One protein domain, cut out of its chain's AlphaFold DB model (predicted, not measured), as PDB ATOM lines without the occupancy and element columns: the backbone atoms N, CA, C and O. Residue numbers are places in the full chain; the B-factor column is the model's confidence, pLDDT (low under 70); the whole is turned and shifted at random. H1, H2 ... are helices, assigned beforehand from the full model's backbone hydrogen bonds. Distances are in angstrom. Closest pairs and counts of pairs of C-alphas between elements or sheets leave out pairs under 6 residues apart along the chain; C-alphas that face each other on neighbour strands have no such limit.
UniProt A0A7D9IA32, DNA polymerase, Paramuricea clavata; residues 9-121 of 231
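Overview. This is residues 9 to 121 of the 231 residues of the protein "DNA polymerase" of Paramuricea clavata (UniProt A0A7D9IA32). An elongated array of helices in which the chain goes out and comes back: H1, H2 and H3 follow one another in a row, H4 and the unnamed stretch 62 to 73 make the turn at one end, and H5 and H6 return, with H2 crossing H5 in the middle. H7 caps the other end, and beyond it the chain turns into H8, whose residues 115 to 120, with Tyr 121, stick out. The printed part has 113 residues with eight named helices, H1 to H8 in chain order, and no named strand: all helix, and mostly crossed. It is compact by its radius of gyration of the C-alphas, 15.4 A, and spans 47 by 29 by 23 A.

Arrangement. The longest helix, H5 (residues 74 to 88), touches H2 (residues 23 to 31), about perpendicular at 79 degrees; their closest C-alphas, of Phe 30 and Ala 82, are 5.4 A apart. H3 (residues 36 to 46) and H5 only just touch, only at their ends, Leu 46 to Thr 75 being the closest C-alphas at 6.1 A. H2 and H3 are a hairpin, at a shallow tilt of 30 degrees. H4 (residues 53 to 61) touches H3, the closest C-alphas being those of Leu 42 and Val 56 at 6.7 A; H4 and H5 are only just apart, at 8.5 A. With residues 86 to 87 alone H5 touches H1 (residues 9 to 16), Ser 10 and Leu 86 having the closest C-alphas at 5.4 A. H1 is the hub, touching five helices. It touches H6 (residues 91 to 100) at a steep tilt of 38 degrees, the same way, the closest C-alphas being those of Ile 14 and Gln 98 at 5.2 A. H1 only just touches H2, H7 (residues 103 to 107) and H8 (residues 110 to 120), with 3 pairs of C-alphas within 8 A each; the closest are Ala 9 and Leu 26, Val 15 and Trp 105, and Glu 12 and Arg 110. Each O i to N i+4 pair is within hydrogen-bond range in H1 to H6 and H8; H7 has 0 of 1, and 2 of 2 O i to N i+3 pairs.

Along the chain. H1 begins at C-alpha 9 (150.855, 90.382, 72.893) and is 10.1 A long; H2 is 12.1 A, H3 15.2 A and H4 11.9 A. H5, from C-alpha 74 (138.385, 75.918, 72.067), is 19.7 A. H6 is 14.4 A, H7 7.7 A and H8 15.5 A, ending at C-alpha 120 (152.585, 100.757, 60.706).

Size, cuts and confidence. The C-alphas farthest apart, of Asp 52 and Gln 103, are 47.6 A apart. The printed part has no cut. The link from H4 to H5, 12 residues, is long. The mean pLDDT of the printed part is 90.7, and no printed residue is under 70.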
ATOM      1  N   ALA A   9     150.955  90.836  71.506       94.00
ATOM      2  CA  ALA A   9     150.855  90.382  72.893       94.00
ATOM      3  C   ALA A   9     152.221  90.326  73.600       94.00
ATOM      4  O   ALA A   9     152.350  90.802  74.724       94.00
ATOM      5  N   SER A  10     153.268  89.823  72.940       94.06
ATOM      6  CA  SER A  10     154.618  89.813  73.513       94.06
ATOM      7  C   SER A  10     155.147  91.232  73.728       94.06
ATOM      8  O   SER A  10     155.767  91.509  74.749       94.06
ATOM      9  N   PHE A  11     154.885  92.158  72.802       91.69
ATOM     10  CA  PHE A  11     155.292  93.553  72.979       91.69
ATOM     11  C   PHE A  11     154.513  94.258  74.097       91.69
ATOM     12  O   PHE A  11     155.105  94.974  74.906       91.69
ATOM     13  N   GLU A  12     153.201  94.028  74.180       91.56
ATOM     14  CA  GLU A  12     152.362  94.498  75.284       91.56
ATOM     15  C   GLU A  12     152.860  93.967  76.629       91.56
ATOM     16  O   GLU A  12     152.886  94.720  77.603       91.56
ATOM     17  N   GLU A  13     153.319  92.717  76.686       92.88
ATOM     18  CA  GLU A  13     153.900  92.132  77.893       92.88
ATOM     19  C   GLU A  13     155.198  92.837  78.294       92.88
ATOM     20  O   GLU A  13     155.368  93.196  79.457       92.88
ATOM     21  N   ILE A  14     156.086  93.123  77.338       91.31
ATOM     22  CA  ILE A  14     157.330  93.848  77.626       91.31
ATOM     23  C   ILE A  14     157.027  95.249  78.184       91.31
ATOM     24  O   ILE A  14     157.644  95.671  79.162       91.31
ATOM     25  N   VAL A  15     156.083  95.976  77.582       89.75
ATOM     26  CA  VAL A  15     155.805  97.376  77.945       89.75
ATOM     27  C   VAL A  15     154.961  97.492  79.216       89.75
ATOM     28  O   VAL A  15     155.221  98.359  80.048       89.75
ATOM     29  N   THR A  16     153.950  96.635  79.377       87.31
ATOM     30  CA  THR A  16     152.920  96.783  80.420       87.31
ATOM     31  C   THR A  16     152.923  95.671  81.468       87.31
ATOM     32  O   THR A  16     152.356  95.864  82.540       87.31
ATOM     33  N   GLY A  17     153.516  94.508  81.171       87.12
ATOM     34  CA  GLY A  17     153.449  93.309  82.019       87.12
ATOM     35  C   GLY A  17     152.033  92.756  82.209       87.12
ATOM     36  O   GLY A  17     151.746  92.150  83.240       87.12
ATOM     37  N   SER A  18     151.111  93.064  81.288       84.75
ATOM     38  CA  SER A  18     149.680  92.789  81.460       84.75
ATOM     39  C   SER A  18     149.008  92.112  80.265       84.75
ATOM     40  O   SER A  18     147.791  91.924  80.286       84.75
ATOM     41  N   ALA A  19     149.771  91.685  79.252       84.94
ATOM     42  CA  ALA A  19     149.202  91.071  78.052       84.94
ATOM     43  C   ALA A  19     148.488  89.750  78.369       84.94
ATOM     44  O   ALA A  19     147.513  89.389  77.715       84.94
ATOM     45  N   GLY A  20     148.907  89.061  79.438       80.81
ATOM     46  CA  GLY A  20     148.242  87.863  79.953       80.81
ATOM     47  C   GLY A  20     146.763  88.055  80.327       80.81
ATOM     48  O   GLY A  20     146.020  87.075  80.390       80.81
ATOM     49  N   ASN A  21     146.309  89.288  80.554       87.31
ATOM     50  CA  ASN A  21     144.910  89.587  80.874       87.31
ATOM     51  C   ASN A  21     144.077  89.918  79.634       87.31
ATOM     52  O   ASN A  21     142.859  90.052  79.733       87.31
ATOM     53  N   ASP A  22     144.722  90.031  78.474       91.38
ATOM     54  CA  ASP A  22     144.072  90.435  77.247       91.38
ATOM     55  C   ASP A  22     143.867  89.278  76.280       91.38
ATOM     56  O   ASP A  22     144.696  88.966  75.424       91.38
ATOM     57  N   HIS A  23     142.735  88.605  76.448       93.19
ATOM     58  CA  HIS A  23     142.433  87.397  75.695       93.19
ATOM     59  C   HIS A  23     142.298  87.660  74.193       93.19
ATOM     60  O   HIS A  23     142.802  86.868  73.399       93.19
ATOM     61  N   ASP A  24     141.695  88.781  73.796       92.00
ATOM     62  CA  ASP A  24     141.535  89.127  72.383       92.00
ATOM     63  C   ASP A  24     142.889  89.384  71.719       92.00
ATOM     64  O   ASP A  24     143.154  88.882  70.625       92.00
ATOM     65  N   CYS A  25     143.792  90.104  72.393       92.12
ATOM     66  CA  CYS A  25     145.133  90.351  71.883       92.12
ATOM     67  C   CYS A  25     145.964  89.080  71.790       92.12
ATOM     68  O   CYS A  25     146.643  88.885  70.781       92.12
ATOM     69  N   LEU A  26     145.887  88.212  72.797       94.94
ATOM     70  CA  LEU A  26     146.552  86.913  72.790       94.94
ATOM     71  C   LEU A  26     146.088  86.052  71.617       94.94
ATOM     72  O   LEU A  26     146.923  85.569  70.856       94.94
ATOM     73  N   MET A  27     144.772  85.909  71.439       94.88
ATOM     74  CA  MET A  27     144.208  85.117  70.346       94.88
ATOM     75  C   MET A  27     144.605  85.688  68.983       94.88
ATOM     76  O   MET A  27     145.134  84.956  68.157       94.88
ATOM     77  N   GLN A  28     144.417  86.993  68.758       92.94
ATOM     78  CA  GLN A  28     144.785  87.632  67.488       92.94
ATOM     79  C   GLN A  28     146.284  87.512  67.193       92.94
ATOM     80  O   GLN A  28     146.668  87.215  66.065       92.94
ATOM     81  N   SER A  29     147.131  87.708  68.207       93.94
ATOM     82  CA  SER A  29     148.584  87.587  68.055       93.94
ATOM     83  C   SER A  29     148.994  86.156  67.719       93.94
ATOM     84  O   SER A  29     149.845  85.964  66.860       93.94
ATOM     85  N   PHE A  30     148.381  85.158  68.358       95.50
ATOM     86  CA  PHE A  30     148.655  83.751  68.074       95.50
ATOM     87  C   PHE A  30     148.210  83.361  66.664       95.50
ATOM     88  O   PHE A  30     149.009  82.816  65.911       95.50
ATOM     89  N   LEU A  31     146.981  83.715  66.278       94.44
ATOM     90  CA  LEU A  31     146.457  83.455  64.934       94.44
ATOM     91  C   LEU A  31     147.365  84.046  63.847       94.44
ATOM     92  O   LEU A  31     147.655  83.366  62.873       94.44
ATOM     93  N   SER A  32     147.892  85.258  64.056       89.94
ATOM     94  CA  SER A  32     148.779  85.920  63.085       89.94
ATOM     95  C   SER A  32     150.151  85.257  62.888       89.94
ATOM     96  O   SER A  32     150.888  85.649  61.986       89.94
ATOM     97  N   LEU A  33     150.524  84.292  63.738       90.25
ATOM     98  CA  LEU A  33     151.760  83.516  63.591       90.25
ATOM     99  C   LEU A  33     151.569  82.240  62.772       90.25
ATOM    100  O   LEU A  33     152.558  81.625  62.376       90.25
ATOM    101  N   LEU A  34     150.322  81.827  62.553       92.50
ATOM    102  CA  LEU A  34     150.013  80.590  61.856       92.50
ATOM    103  C   LEU A  34     150.049  80.796  60.337       92.50
ATOM    104  O   LEU A  34     149.791  81.898  59.844       92.50
ATOM    105  N   PRO A  35     150.324  79.736  59.561       91.31
ATOM    106  CA  PRO A  35     150.084  79.746  58.127       91.31
ATOM    107  C   PRO A  35     148.631  80.153  57.805       91.31
ATOM    108  O   PRO A  35     147.717  79.730  58.518       91.31
ATOM    109  N   PRO A  36     148.365  80.874  56.694       87.94
ATOM    110  CA  PRO A  36     147.023  81.391  56.386       87.94
ATOM    111  C   PRO A  36     145.906  80.334  56.365       87.94
ATOM    112  O   PRO A  36     144.755  80.627  56.687       87.94
ATOM    113  N   GLY A  37     146.231  79.094  55.983       91.31
ATOM    114  CA  GLY A  37     145.279  77.982  56.015       91.31
ATOM    115  C   GLY A  37     144.873  77.592  57.439       91.31
ATOM    116  O   GLY A  37     143.687  77.452  57.726       91.31
ATOM    117  N   GLU A  38     145.848  77.475  58.336       94.38
ATOM    118  CA  GLU A  38     145.637  77.102  59.738       94.38
ATOM    119  C   GLU A  38     144.971  78.229  60.529       94.38
ATOM    120  O   GLU A  38     144.024  77.984  61.280       94.38
ATOM    121  N   GLU A  39     145.398  79.475  60.291       94.31
ATOM    122  CA  GLU A  39     144.757  80.675  60.832       94.31
ATOM    123  C   GLU A  39     143.251  80.647  60.545       94.31
ATOM    124  O   GLU A  39     142.428  80.809  61.448       94.31
ATOM    125  N   GLN A  40     142.877  80.382  59.289       92.50
ATOM    126  CA  GLN A  40     141.485  80.372  58.861       92.50
ATOM    127  C   GLN A  40     140.675  79.241  59.514       92.50
ATOM    128  O   GLN A  40     139.500  79.452  59.848       92.50
ATOM    129  N   ILE A  41     141.272  78.061  59.706       93.94
ATOM    130  CA  ILE A  41     140.644  76.922  60.395       93.94
ATOM    131  C   ILE A  41     140.343  77.295  61.851       93.94
ATOM    132  O   ILE A  41     139.190  77.204  62.289       93.94
ATOM    133  N   LEU A  42     141.338  77.797  62.586       94.25
ATOM    134  CA  LEU A  42     141.155  78.180  63.987       94.25
ATOM    135  C   LEU A  42     140.222  79.387  64.146       94.25
ATOM    136  O   LEU A  42     139.381  79.395  65.045       94.25
ATOM    137  N   ALA A  43     140.294  80.380  63.256       93.31
ATOM    138  CA  ALA A  43     139.380  81.521  63.256       93.31
ATOM    139  C   ALA A  43     137.919  81.083  63.057       93.31
ATOM    140  O   ALA A  43     137.011  81.582  63.730       93.31
ATOM    141  N   ASN A  44     137.675  80.101  62.182       91.81
ATOM    142  CA  ASN A  44     136.347  79.515  62.015       91.81
ATOM    143  C   ASN A  44     135.884  78.793  63.287       91.81
ATOM    144  O   ASN A  44     134.742  78.998  63.705       91.81
ATOM    145  N   ALA A  45     136.756  78.013  63.931       91.75
ATOM    146  CA  ALA A  45     136.436  77.329  65.182       91.75
ATOM    147  C   ALA A  45     136.075  78.316  66.311       91.75
ATOM    148  O   ALA A  45     135.071  78.137  67.002       91.75
ATOM    149  N   LEU A  46     136.831  79.412  66.437       91.81
ATOM    150  CA  LEU A  46     136.592  80.477  67.418       91.81
ATOM    151  C   LEU A  46     135.303  81.270  67.157       91.81
ATOM    152  O   LEU A  46     134.704  81.792  68.094       91.81
ATOM    153  N   SER A  47     134.830  81.326  65.909       89.94
ATOM    154  CA  SER A  47     133.556  81.975  65.560       89.94
ATOM    155  C   SER A  47     132.306  81.177  65.972       89.94
ATOM    156  O   SER A  47     131.184  81.601  65.694       89.94
ATOM    157  N   GLY A  48     132.477  80.009  66.607       81.56
ATOM    158  CA  GLY A  48     131.380  79.131  67.031       81.56
ATOM    159  C   GLY A  48     130.741  78.338  65.887       81.56
ATOM    160  O   GLY A  48     129.706  77.696  66.073       81.56
ATOM    161  N   ARG A  49     131.337  78.373  64.690       80.62
ATOM    162  CA  ARG A  49     130.919  77.540  63.559       80.62
ATOM    163  C   ARG A  49     131.314  76.089  63.810       80.62
ATOM    164  O   ARG A  49     132.267  75.804  64.528       80.62
ATOM    165  N   LYS A  50     130.597  75.157  63.180       83.06
ATOM    166  CA  LYS A  50     131.014  73.752  63.160       83.06
ATOM    167  C   LYS A  50     132.362  73.657  62.435       83.06
ATOM    168  O   LYS A  50     132.462  74.113  61.299       83.06
ATOM    169  N   PHE A  51     133.354  73.077  63.096       87.44
ATOM    170  CA  PHE A  51     134.701  72.868  62.569       87.44
ATOM    171  C   PHE A  51     135.045  71.377  62.573       87.44
ATOM    172  O   PHE A  51     134.417  70.600  63.302       87.44
ATOM    173  N   ASP A  52     136.013  70.980  61.749       90.50
ATOM    174  CA  ASP A  52     136.577  69.635  61.807       90.50
ATOM    175  C   ASP A  52     137.521  69.542  63.010       90.50
ATOM    176  O   ASP A  52     138.508  70.269  63.118       90.50
ATOM    177  N   GLN A  53     137.179  68.672  63.958       90.06
ATOM    178  CA  GLN A  53     137.961  68.495  65.174       90.06
ATOM    179  C   GLN A  53     139.356  67.935  64.874       90.06
ATOM    180  O   GLN A  53     140.288  68.290  65.587       90.06
ATOM    181  N   ASN A  54     139.506  67.109  63.835       91.62
ATOM    182  CA  ASN A  54     140.797  66.526  63.478       91.62
ATOM    183  C   ASN A  54     141.747  67.604  62.954       91.62
ATOM    184  O   ASN A  54     142.864  67.690  63.441       91.62
ATOM    185  N   GLU A  55     141.274  68.497  62.079       93.31
ATOM    186  CA  GLU A  55     142.092  69.612  61.576       93.31
ATOM    187  C   GLU A  55     142.581  70.519  62.714       93.31
ATOM    188  O   GLU A  55     143.742  70.915  62.757       93.31
ATOM    189  N   VAL A  56     141.709  70.827  63.681       93.50
ATOM    190  CA  VAL A  56     142.094  71.637  64.847       93.50
ATOM    191  C   VAL A  56     143.068  70.886  65.758       93.50
ATOM    192  O   VAL A  56     143.989  71.500  66.292       93.50
ATOM    193  N   VAL A  57     142.879  69.579  65.958       92.75
ATOM    194  CA  VAL A  57     143.811  68.745  66.733       92.75
ATOM    195  C   VAL A  57     145.178  68.705  66.065       92.75
ATOM    196  O   VAL A  57     146.174  68.862  66.766       92.75
ATOM    197  N   ASP A  58     145.228  68.544  64.745       92.88
ATOM    198  CA  ASP A  58     146.475  68.485  63.987       92.88
ATOM    199  C   ASP A  58     147.272  69.783  64.165       92.88
ATOM    200  O   ASP A  58     148.431  69.725  64.573       92.88
ATOM    201  N   ILE A  59     146.626  70.947  64.012       93.56
ATOM    202  CA  ILE A  59     147.257  72.258  64.254       93.56
ATOM    203  C   ILE A  59     147.734  72.381  65.709       93.56
ATOM    204  O   ILE A  59     148.851  72.812  65.983       93.56
ATOM    205  N   LEU A  60     146.890  72.009  66.677       92.81
ATOM    206  CA  LEU A  60     147.203  72.183  68.099       92.81
ATOM    207  C   LEU A  60     148.203  71.159  68.654       92.81
ATOM    208  O   LEU A  60     148.748  71.370  69.741       92.81
ATOM    209  N   SER A  61     148.469  70.080  67.919       90.19
ATOM    210  CA  SER A  61     149.410  69.033  68.323       90.19
ATOM    211  C   SER A  61     150.845  69.551  68.462       90.19
ATOM    212  O   SER A  61     151.580  69.084  69.334       90.19
ATOM    213  N   GLU A  62     151.215  70.581  67.696       88.94
ATOM    214  CA  GLU A  62     152.530  71.233  67.755       88.94
ATOM    215  C   GLU A  62     152.749  72.043  69.045       88.94
ATOM    216  O   GLU A  62     153.884  72.339  69.422       88.94
ATOM    217  N   PHE A  63     151.667  72.374  69.755       91.50
ATOM    218  CA  PHE A  63     151.675  73.255  70.925       91.50
ATOM    219  C   PHE A  63     151.474  72.509  72.252       91.50
ATOM    220  O   PHE A  63     151.101  73.116  73.256       91.50
ATOM    221  N   GLU A  64     151.708  71.192  72.264       85.88
ATOM    222  CA  GLU A  64     151.627  70.334  73.460       85.88
ATOM    223  C   GLU A  64     150.256  70.395  74.169       85.88
ATOM    224  O   GLU A  64     150.141  70.263  75.393       85.88
ATOM    225  N   VAL A  65     149.179  70.584  73.402       85.75
ATOM    226  CA  VAL A  65     147.821  70.660  73.945       85.75
ATOM    227  C   VAL A  65     147.341  69.272  74.382       85.75
ATOM    228  O   VAL A  65     146.999  68.421  73.569       85.75
ATOM    229  N   GLY A  66     147.253  69.055  75.697       80.19
ATOM    230  CA  GLY A  66     146.787  67.791  76.288       80.19
ATOM    231  C   GLY A  66     145.264  67.607  76.355       80.19
ATOM    232  O   GLY A  66     144.793  66.649  76.966       80.19
ATOM    233  N   VAL A  67     144.477  68.529  75.790       85.31
ATOM    234  CA  VAL A  67     143.007  68.532  75.870       85.31
ATOM    235  C   VAL A  67     142.403  68.535  74.471       85.31
ATOM    236  O   VAL A  67     142.738  69.382  73.650       85.31
ATOM    237  N   LEU A  68     141.456  67.630  74.219       88.94
ATOM    238  CA  LEU A  68     140.741  67.600  72.946       88.94
ATOM    239  C   LEU A  68     139.920  68.891  72.748       88.94
ATOM    240  O   LEU A  68     139.103  69.226  73.616       88.94
ATOM    241  N   PRO A  69     140.092  69.602  71.618       89.38
ATOM    242  CA  PRO A  69     139.367  70.829  71.341       89.38
ATOM    243  C   PRO A  69     137.895  70.528  71.064       89.38
ATOM    244  O   PRO A  69     137.560  69.666  70.258       89.38
ATOM    245  N   THR A  70     137.002  71.251  71.723       90.38
ATOM    246  CA  THR A  70     135.550  71.187  71.562       90.38
ATOM    247  C   THR A  70     135.000  72.602  71.393       90.38
ATOM    248  O   THR A  70     135.649  73.567  71.807       90.38
ATOM    249  N   PRO A  71     133.772  72.773  70.873       88.56
ATOM    250  CA  PRO A  71     133.147  74.095  70.799       88.56
ATOM    251  C   PRO A  71     133.056  74.822  72.150       88.56
ATOM    252  O   PRO A  71     133.017  76.046  72.181       88.56
ATOM    253  N   SER A  72     133.025  74.088  73.267       90.50
ATOM    254  CA  SER A  72     132.924  74.671  74.607       90.50
ATOM    255  C   SER A  72     134.268  75.060  75.223       90.50
ATOM    256  O   SER A  72     134.277  75.881  76.138       90.50
ATOM    257  N   ASN A  73     135.388  74.482  74.771       92.19
ATOM    258  CA  ASN A  73     136.709  74.740  75.355       92.19
ATOM    259  C   ASN A  73     137.696  75.432  74.402       92.19
ATOM    260  O   ASN A  73     138.674  75.995  74.894       92.19
ATOM    261  N   ILE A  74     137.432  75.458  73.087       94.00
ATOM    262  CA  ILE A  74     138.385  75.918  72.067       94.00
ATOM    263  C   ILE A  74     138.947  77.303  72.382       94.00
ATOM    264  O   ILE A  74     140.157  77.482  72.386       94.00
ATOM    265  N   THR A  75     138.099  78.259  72.762       94.75
ATOM    266  CA  THR A  75     138.535  79.610  73.133       94.75
ATOM    267  C   THR A  75     139.520  79.587  74.300       94.75
ATOM    268  O   THR A  75     140.584  80.195  74.224       94.75
ATOM    269  N   SER A  76     139.205  78.852  75.373       94.56
ATOM    270  CA  SER A  76     140.103  78.740  76.529       94.56
ATOM    271  C   SER A  76     141.411  78.028  76.185       94.56
ATOM    272  O   SER A  76     142.465  78.454  76.653       94.56
ATOM    273  N   THR A  77     141.356  77.010  75.324       94.62
ATOM    274  CA  THR A  77     142.526  76.278  74.834       94.62
ATOM    275  C   THR A  77     143.444  77.197  74.031       94.62
ATOM    276  O   THR A  77     144.627  77.290  74.344       94.62
ATOM    277  N   ILE A  78     142.908  77.954  73.065       95.44
ATOM    278  CA  ILE A  78     143.703  78.900  72.269       95.44
ATOM    279  C   ILE A  78     144.322  79.986  73.152       95.44
ATOM    280  O   ILE A  78     145.490  80.316  72.979       95.44
ATOM    281  N   ILE A  79     143.591  80.517  74.138       95.81
ATOM    282  CA  ILE A  79     144.148  81.503  75.078       95.81
ATOM    283  C   ILE A  79     145.313  80.906  75.879       95.81
ATOM    284  O   ILE A  79     146.315  81.587  76.102       95.81
ATOM    285  N   GLN A  80     145.202  79.653  76.329       94.88
ATOM    286  CA  GLN A  80     146.276  78.978  77.064       94.88
ATOM    287  C   GLN A  80     147.514  78.769  76.191       94.88
ATOM    288  O   GLN A  80     148.617  79.099  76.629       94.88
ATOM    289  N   VAL A  81     147.324  78.302  74.955       95.69
ATOM    290  CA  VAL A  81     148.401  78.147  73.967       95.69
ATOM    291  C   VAL A  81     149.060  79.493  73.681       95.69
ATOM    292  O   VAL A  81     150.270  79.630  73.827       95.69
ATOM    293  N   ALA A  82     148.273  80.527  73.389       96.31
ATOM    294  CA  ALA A  82     148.783  81.867  73.134       96.31
ATOM    295  C   ALA A  82     149.614  82.404  74.314       96.31
ATOM    296  O   ALA A  82     150.687  82.964  74.106       96.31
ATOM    297  N   LYS A  83     149.177  82.202  75.565       95.56
ATOM    298  CA  LYS A  83     149.970  82.578  76.752       95.56
ATOM    299  C   LYS A  83     151.275  81.792  76.839       95.56
ATOM    300  O   LYS A  83     152.315  82.371  77.156       95.56
ATOM    301  N   ALA A  84     151.227  80.490  76.575       95.31
ATOM    302  CA  ALA A  84     152.408  79.642  76.597       95.31
ATOM    303  C   ALA A  84     153.442  80.100  75.555       95.31
ATOM    304  O   ALA A  84     154.578  80.388  75.926       95.31
ATOM    305  N   GLU A  85     153.034  80.254  74.294       95.25
ATOM    306  CA  GLU A  85     153.925  80.608  73.184       95.25
ATOM    307  C   GLU A  85     154.419  82.053  73.232       95.25
ATOM    308  O   GLU A  85     155.599  82.315  73.018       95.25
ATOM    309  N   LEU A  86     153.532  83.010  73.516       95.75
ATOM    310  CA  LEU A  86     153.831  84.436  73.343       95.75
ATOM    311  C   LEU A  86     154.424  85.082  74.592       95.75
ATOM    312  O   LEU A  86     155.040  86.144  74.486       95.75
ATOM    313  N   ILE A  87     154.218  84.477  75.767       95.00
ATOM    314  CA  ILE A  87     154.619  85.049  77.057       95.00
ATOM    315  C   ILE A  87     155.527  84.089  77.821       95.00
ATOM    316  O   ILE A  87     156.652  84.461  78.148       95.00
ATOM    317  N   HIS A  88     155.076  82.867  78.117       94.88
ATOM    318  CA  HIS A  88     155.800  81.984  79.039       94.88
ATOM    319  C   HIS A  88     157.099  81.429  78.447       94.88
ATOM    320  O   HIS A  88     158.153  81.558  79.070       94.88
ATOM    321  N   LYS A  89     157.058  80.847  77.243       94.88
ATOM    322  CA  LYS A  89     158.248  80.321  76.558       94.88
ATOM    323  C   LYS A  89     159.318  81.409  76.342       94.88
ATOM    324  O   LYS A  89     160.467  81.178  76.723       94.88
ATOM    325  N   PRO A  90     158.991  82.617  75.834       94.25
ATOM    326  CA  PRO A  90     159.971  83.691  75.674       94.25
ATOM    327  C   PRO A  90     160.200  84.531  76.943       94.25
ATOM    328  O   PRO A  90     160.920  85.528  76.868       94.25
ATOM    329  N   TYR A  91     159.645  84.165  78.106       93.94
ATOM    330  CA  TYR A  91     159.591  85.018  79.304       93.94
ATOM    331  C   TYR A  91     160.938  85.649  79.681       93.94
ATOM    332  O   TYR A  91     161.023  86.852  79.928       93.94
ATOM    333  N   ILE A  92     162.014  84.855  79.679       94.50
ATOM    334  CA  ILE A  92     163.359  85.336  80.027       94.50
ATOM    335  C   ILE A  92     163.826  86.424  79.048       94.50
ATOM    336  O   ILE A  92     164.426  87.413  79.470       94.50
ATOM    337  N   ALA A  93     163.559  86.261  77.749       93.38
ATOM    338  CA  ALA A  93     163.917  87.248  76.736       93.38
ATOM    339  C   ALA A  93     163.077  88.524  76.885       93.38
ATOM    340  O   ALA A  93     163.642  89.618  76.910       93.38
ATOM    341  N   LEU A  94     161.756  88.387  77.063       92.69
ATOM    342  CA  LEU A  94     160.853  89.527  77.264       92.69
ATOM    343  C   LEU A  94     161.266  90.354  78.489       92.69
ATOM    344  O   LEU A  94     161.395  91.575  78.399       92.69
ATOM    345  N   LYS A  95     161.565  89.685  79.608       91.69
ATOM    346  CA  LYS A  95     161.991  90.335  80.852       91.69
ATOM    347  C   LYS A  95     163.313  91.086  80.696       91.69
ATOM    348  O   LYS A  95     163.421  92.223  81.140       91.69
ATOM    349  N   LYS A  96     164.301  90.502  80.010       92.00
ATOM    350  CA  LYS A  96     165.578  91.185  79.735       92.00
ATOM    351  C   LYS A  96     165.390  92.442  78.887       92.00
ATOM    352  O   LYS A  96     166.012  93.463  79.165       92.00
ATOM    353  N   ILE A  97     164.524  92.390  77.871       90.56
ATOM    354  CA  ILE A  97     164.206  93.578  77.068       90.56
ATOM    355  C   ILE A  97     163.563  94.640  77.965       90.56
ATOM    356  O   ILE A  97     164.014  95.785  77.958       90.56
ATOM    357  N   GLN A  98     162.579  94.254  78.779       88.94
ATOM    358  CA  GLN A  98     161.892  95.149  79.713       88.94
ATOM    359  C   GLN A  98     162.858  95.827  80.699       88.94
ATOM    360  O   GLN A  98     162.767  97.034  80.905       88.94
ATOM    361  N   GLU A  99     163.819  95.091  81.266       89.56
ATOM    362  CA  GLU A  99     164.834  95.631  82.186       89.56
ATOM    363  C   GLU A  99     165.717  96.706  81.530       89.56
ATOM    364  O   GLU A  99     166.174  97.634  82.199       89.56
ATOM    365  N   THR A 100     165.926  96.610  80.216       87.69
ATOM    366  CA  THR A 100     166.714  97.578  79.433       87.69
ATOM    367  C   THR A 100     165.871  98.675  78.777       87.69
ATOM    368  O   THR A 100     166.432  99.581  78.154       87.69
ATOM    369  N   MET A 101     164.537  98.631  78.899       85.38
ATOM    370  CA  MET A 101     163.673  99.602  78.233       85.38
ATOM    371  C   MET A 101     163.816 101.007  78.841       85.38
ATOM    372  O   MET A 101     163.671 101.188  80.054       85.38
ATOM    373  N   PRO A 102     164.020 102.041  78.002       85.31
ATOM    374  CA  PRO A 102     164.011 103.428  78.452       85.31
ATOM    375  C   PRO A 102     162.727 103.812  79.197       85.31
ATOM    376  O   PRO A 102     161.636 103.366  78.844       85.31
ATOM    377  N   GLN A 103     162.836 104.742  80.155       83.94
ATOM    378  CA  GLN A 103     161.704 105.224  80.970       83.94
ATOM    379  C   GLN A 103     160.520 105.746  80.139       83.94
ATOM    380  O   GLN A 103     159.382 105.647  80.584       83.94
ATOM    381  N   PHE A 104     160.776 106.252  78.927       81.44
ATOM    382  CA  PHE A 104     159.743 106.671  77.975       81.44
ATOM    383  C   PHE A 104     158.672 105.591  77.745       81.44
ATOM    384  O   PHE A 104     157.487 105.909  77.691       81.44
ATOM    385  N   TRP A 105     159.063 104.313  77.686       83.31
ATOM    386  CA  TRP A 105     158.127 103.215  77.440       83.31
ATOM    387  C   TRP A 105     157.132 102.999  78.577       83.31
ATOM    388  O   TRP A 105     156.036 102.514  78.327       83.31
ATOM    389  N   LYS A 106     157.441 103.433  79.803       80.31
ATOM    390  CA  LYS A 106     156.520 103.296  80.943       80.31
ATOM    391  C   LYS A 106     155.273 104.172  80.830       80.31
ATOM    392  O   LYS A 106     154.292 103.914  81.517       80.31
ATOM    393  N   ALA A 107     155.310 105.210  79.993       85.62
ATOM    394  CA  ALA A 107     154.154 106.059  79.715       85.62
ATOM    395  C   ALA A 107     153.263 105.502  78.589       85.62
ATOM    396  O   ALA A 107     152.176 106.025  78.343       85.62
ATOM    397  N   ILE A 108     153.713 104.455  77.888       88.81
ATOM    398  CA  ILE A 108     152.991 103.855  76.769       88.81
ATOM    399  C   ILE A 108     151.951 102.877  77.313       88.81
ATOM    400  O   ILE A 108     152.267 101.915  78.007       88.81
ATOM    401  N   SER A 109     150.691 103.125  76.969       89.31
ATOM    402  CA  SER A 109     149.582 102.221  77.285       89.31
ATOM    403  C   SER A 109     149.324 101.227  76.153       89.31
ATOM    404  O   SER A 109     149.752 101.425  75.015       89.31
ATOM    405  N   ARG A 110     148.533 100.193  76.445       87.12
ATOM    406  CA  ARG A 110     148.070  99.215  75.453       87.12
ATOM    407  C   ARG A 110     147.398  99.857  74.233       87.12
ATOM    408  O   ARG A 110     147.711  99.496  73.106       87.12
ATOM    409  N   ALA A 111     146.565 100.876  74.445       89.25
ATOM    410  CA  ALA A 111     145.917 101.604  73.353       89.25
ATOM    411  C   ALA A 111     146.932 102.278  72.409       89.25
ATOM    412  O   ALA A 111     146.758 102.263  71.195       89.25
ATOM    413  N   HIS A 112     148.025 102.829  72.948       90.56
ATOM    414  CA  HIS A 112     149.089 103.393  72.116       90.56
ATOM    415  C   HIS A 112     149.792 102.312  71.291       90.56
ATOM    416  O   HIS A 112     150.107 102.543  70.128       90.56
ATOM    417  N   ILE A 113     150.021 101.132  71.876       89.19
ATOM    418  CA  ILE A 113     150.618  99.994  71.168       89.19
ATOM    419  C   ILE A 113     149.716  99.573  70.011       89.19
ATOM    420  O   ILE A 113     150.188  99.483  68.881       89.19
ATOM    421  N   GLU A 114     148.423  99.381  70.262       88.25
ATOM    422  CA  GLU A 114     147.460  99.009  69.228       88.25
ATOM    423  C   GLU A 114     147.452 100.007  68.063       88.25
ATOM    424  O   GLU A 114     147.596  99.604  66.906       88.25
ATOM    425  N   VAL A 115     147.381 101.306  68.365       90.88
ATOM    426  CA  VAL A 115     147.452 102.369  67.354       90.88
ATOM    427  C   VAL A 115     148.759 102.292  66.561       90.88
ATOM    428  O   VAL A 115     148.742 102.425  65.340       90.88
ATOM    429  N   MET A 116     149.894 102.029  67.213       89.19
ATOM    430  CA  MET A 116     151.178 101.893  66.521       89.19
ATOM    431  C   MET A 116     151.188 100.715  65.542       89.19
ATOM    432  O   MET A 116     151.618 100.898  64.404       89.19
ATOM    433  N   TYR A 117     150.683  99.540  65.926       89.38
ATOM    434  CA  TYR A 117     150.561  98.400  65.002       89.38
ATOM    435  C   TYR A 117     149.635  98.730  63.823       89.38
ATOM    436  O   TYR A 117     149.983  98.462  62.675       89.38
ATOM    437  N   GLN A 118     148.501  99.390  64.071       90.12
ATOM    438  CA  GLN A 118     147.565  99.785  63.014       90.12
ATOM    439  C   GLN A 118     148.172 100.791  62.024       90.12
ATOM    440  O   GLN A 118     147.989 100.654  60.816       90.12
ATOM    441  N   LEU A 119     148.904 101.796  62.512       91.50
ATOM    442  CA  LEU A 119     149.507 102.837  61.672       91.50
ATOM    443  C   LEU A 119     150.696 102.336  60.846       91.50
ATOM    444  O   LEU A 119     151.010 102.908  59.804       91.50
ATOM    445  N   THR A 120     151.367 101.293  61.324       91.50
ATOM    446  CA  THR A 120     152.585 100.757  60.706       91.50
ATOM    447  C   THR A 120     152.328  99.541  59.819       91.50
ATOM    448  O   THR A 120     153.173  99.188  58.994       91.50
ATOM    449  N   TYR A 121     151.151  98.923  59.931       91.31
ATOM    450  CA  TYR A 121     150.732  97.833  59.058       91.31
ATOM    451  C   TYR A 121     150.595  98.315  57.599       91.31
ATOM    452  O   TYR A 121     149.988  99.370  57.368       91.31
TER     453      TYR A 121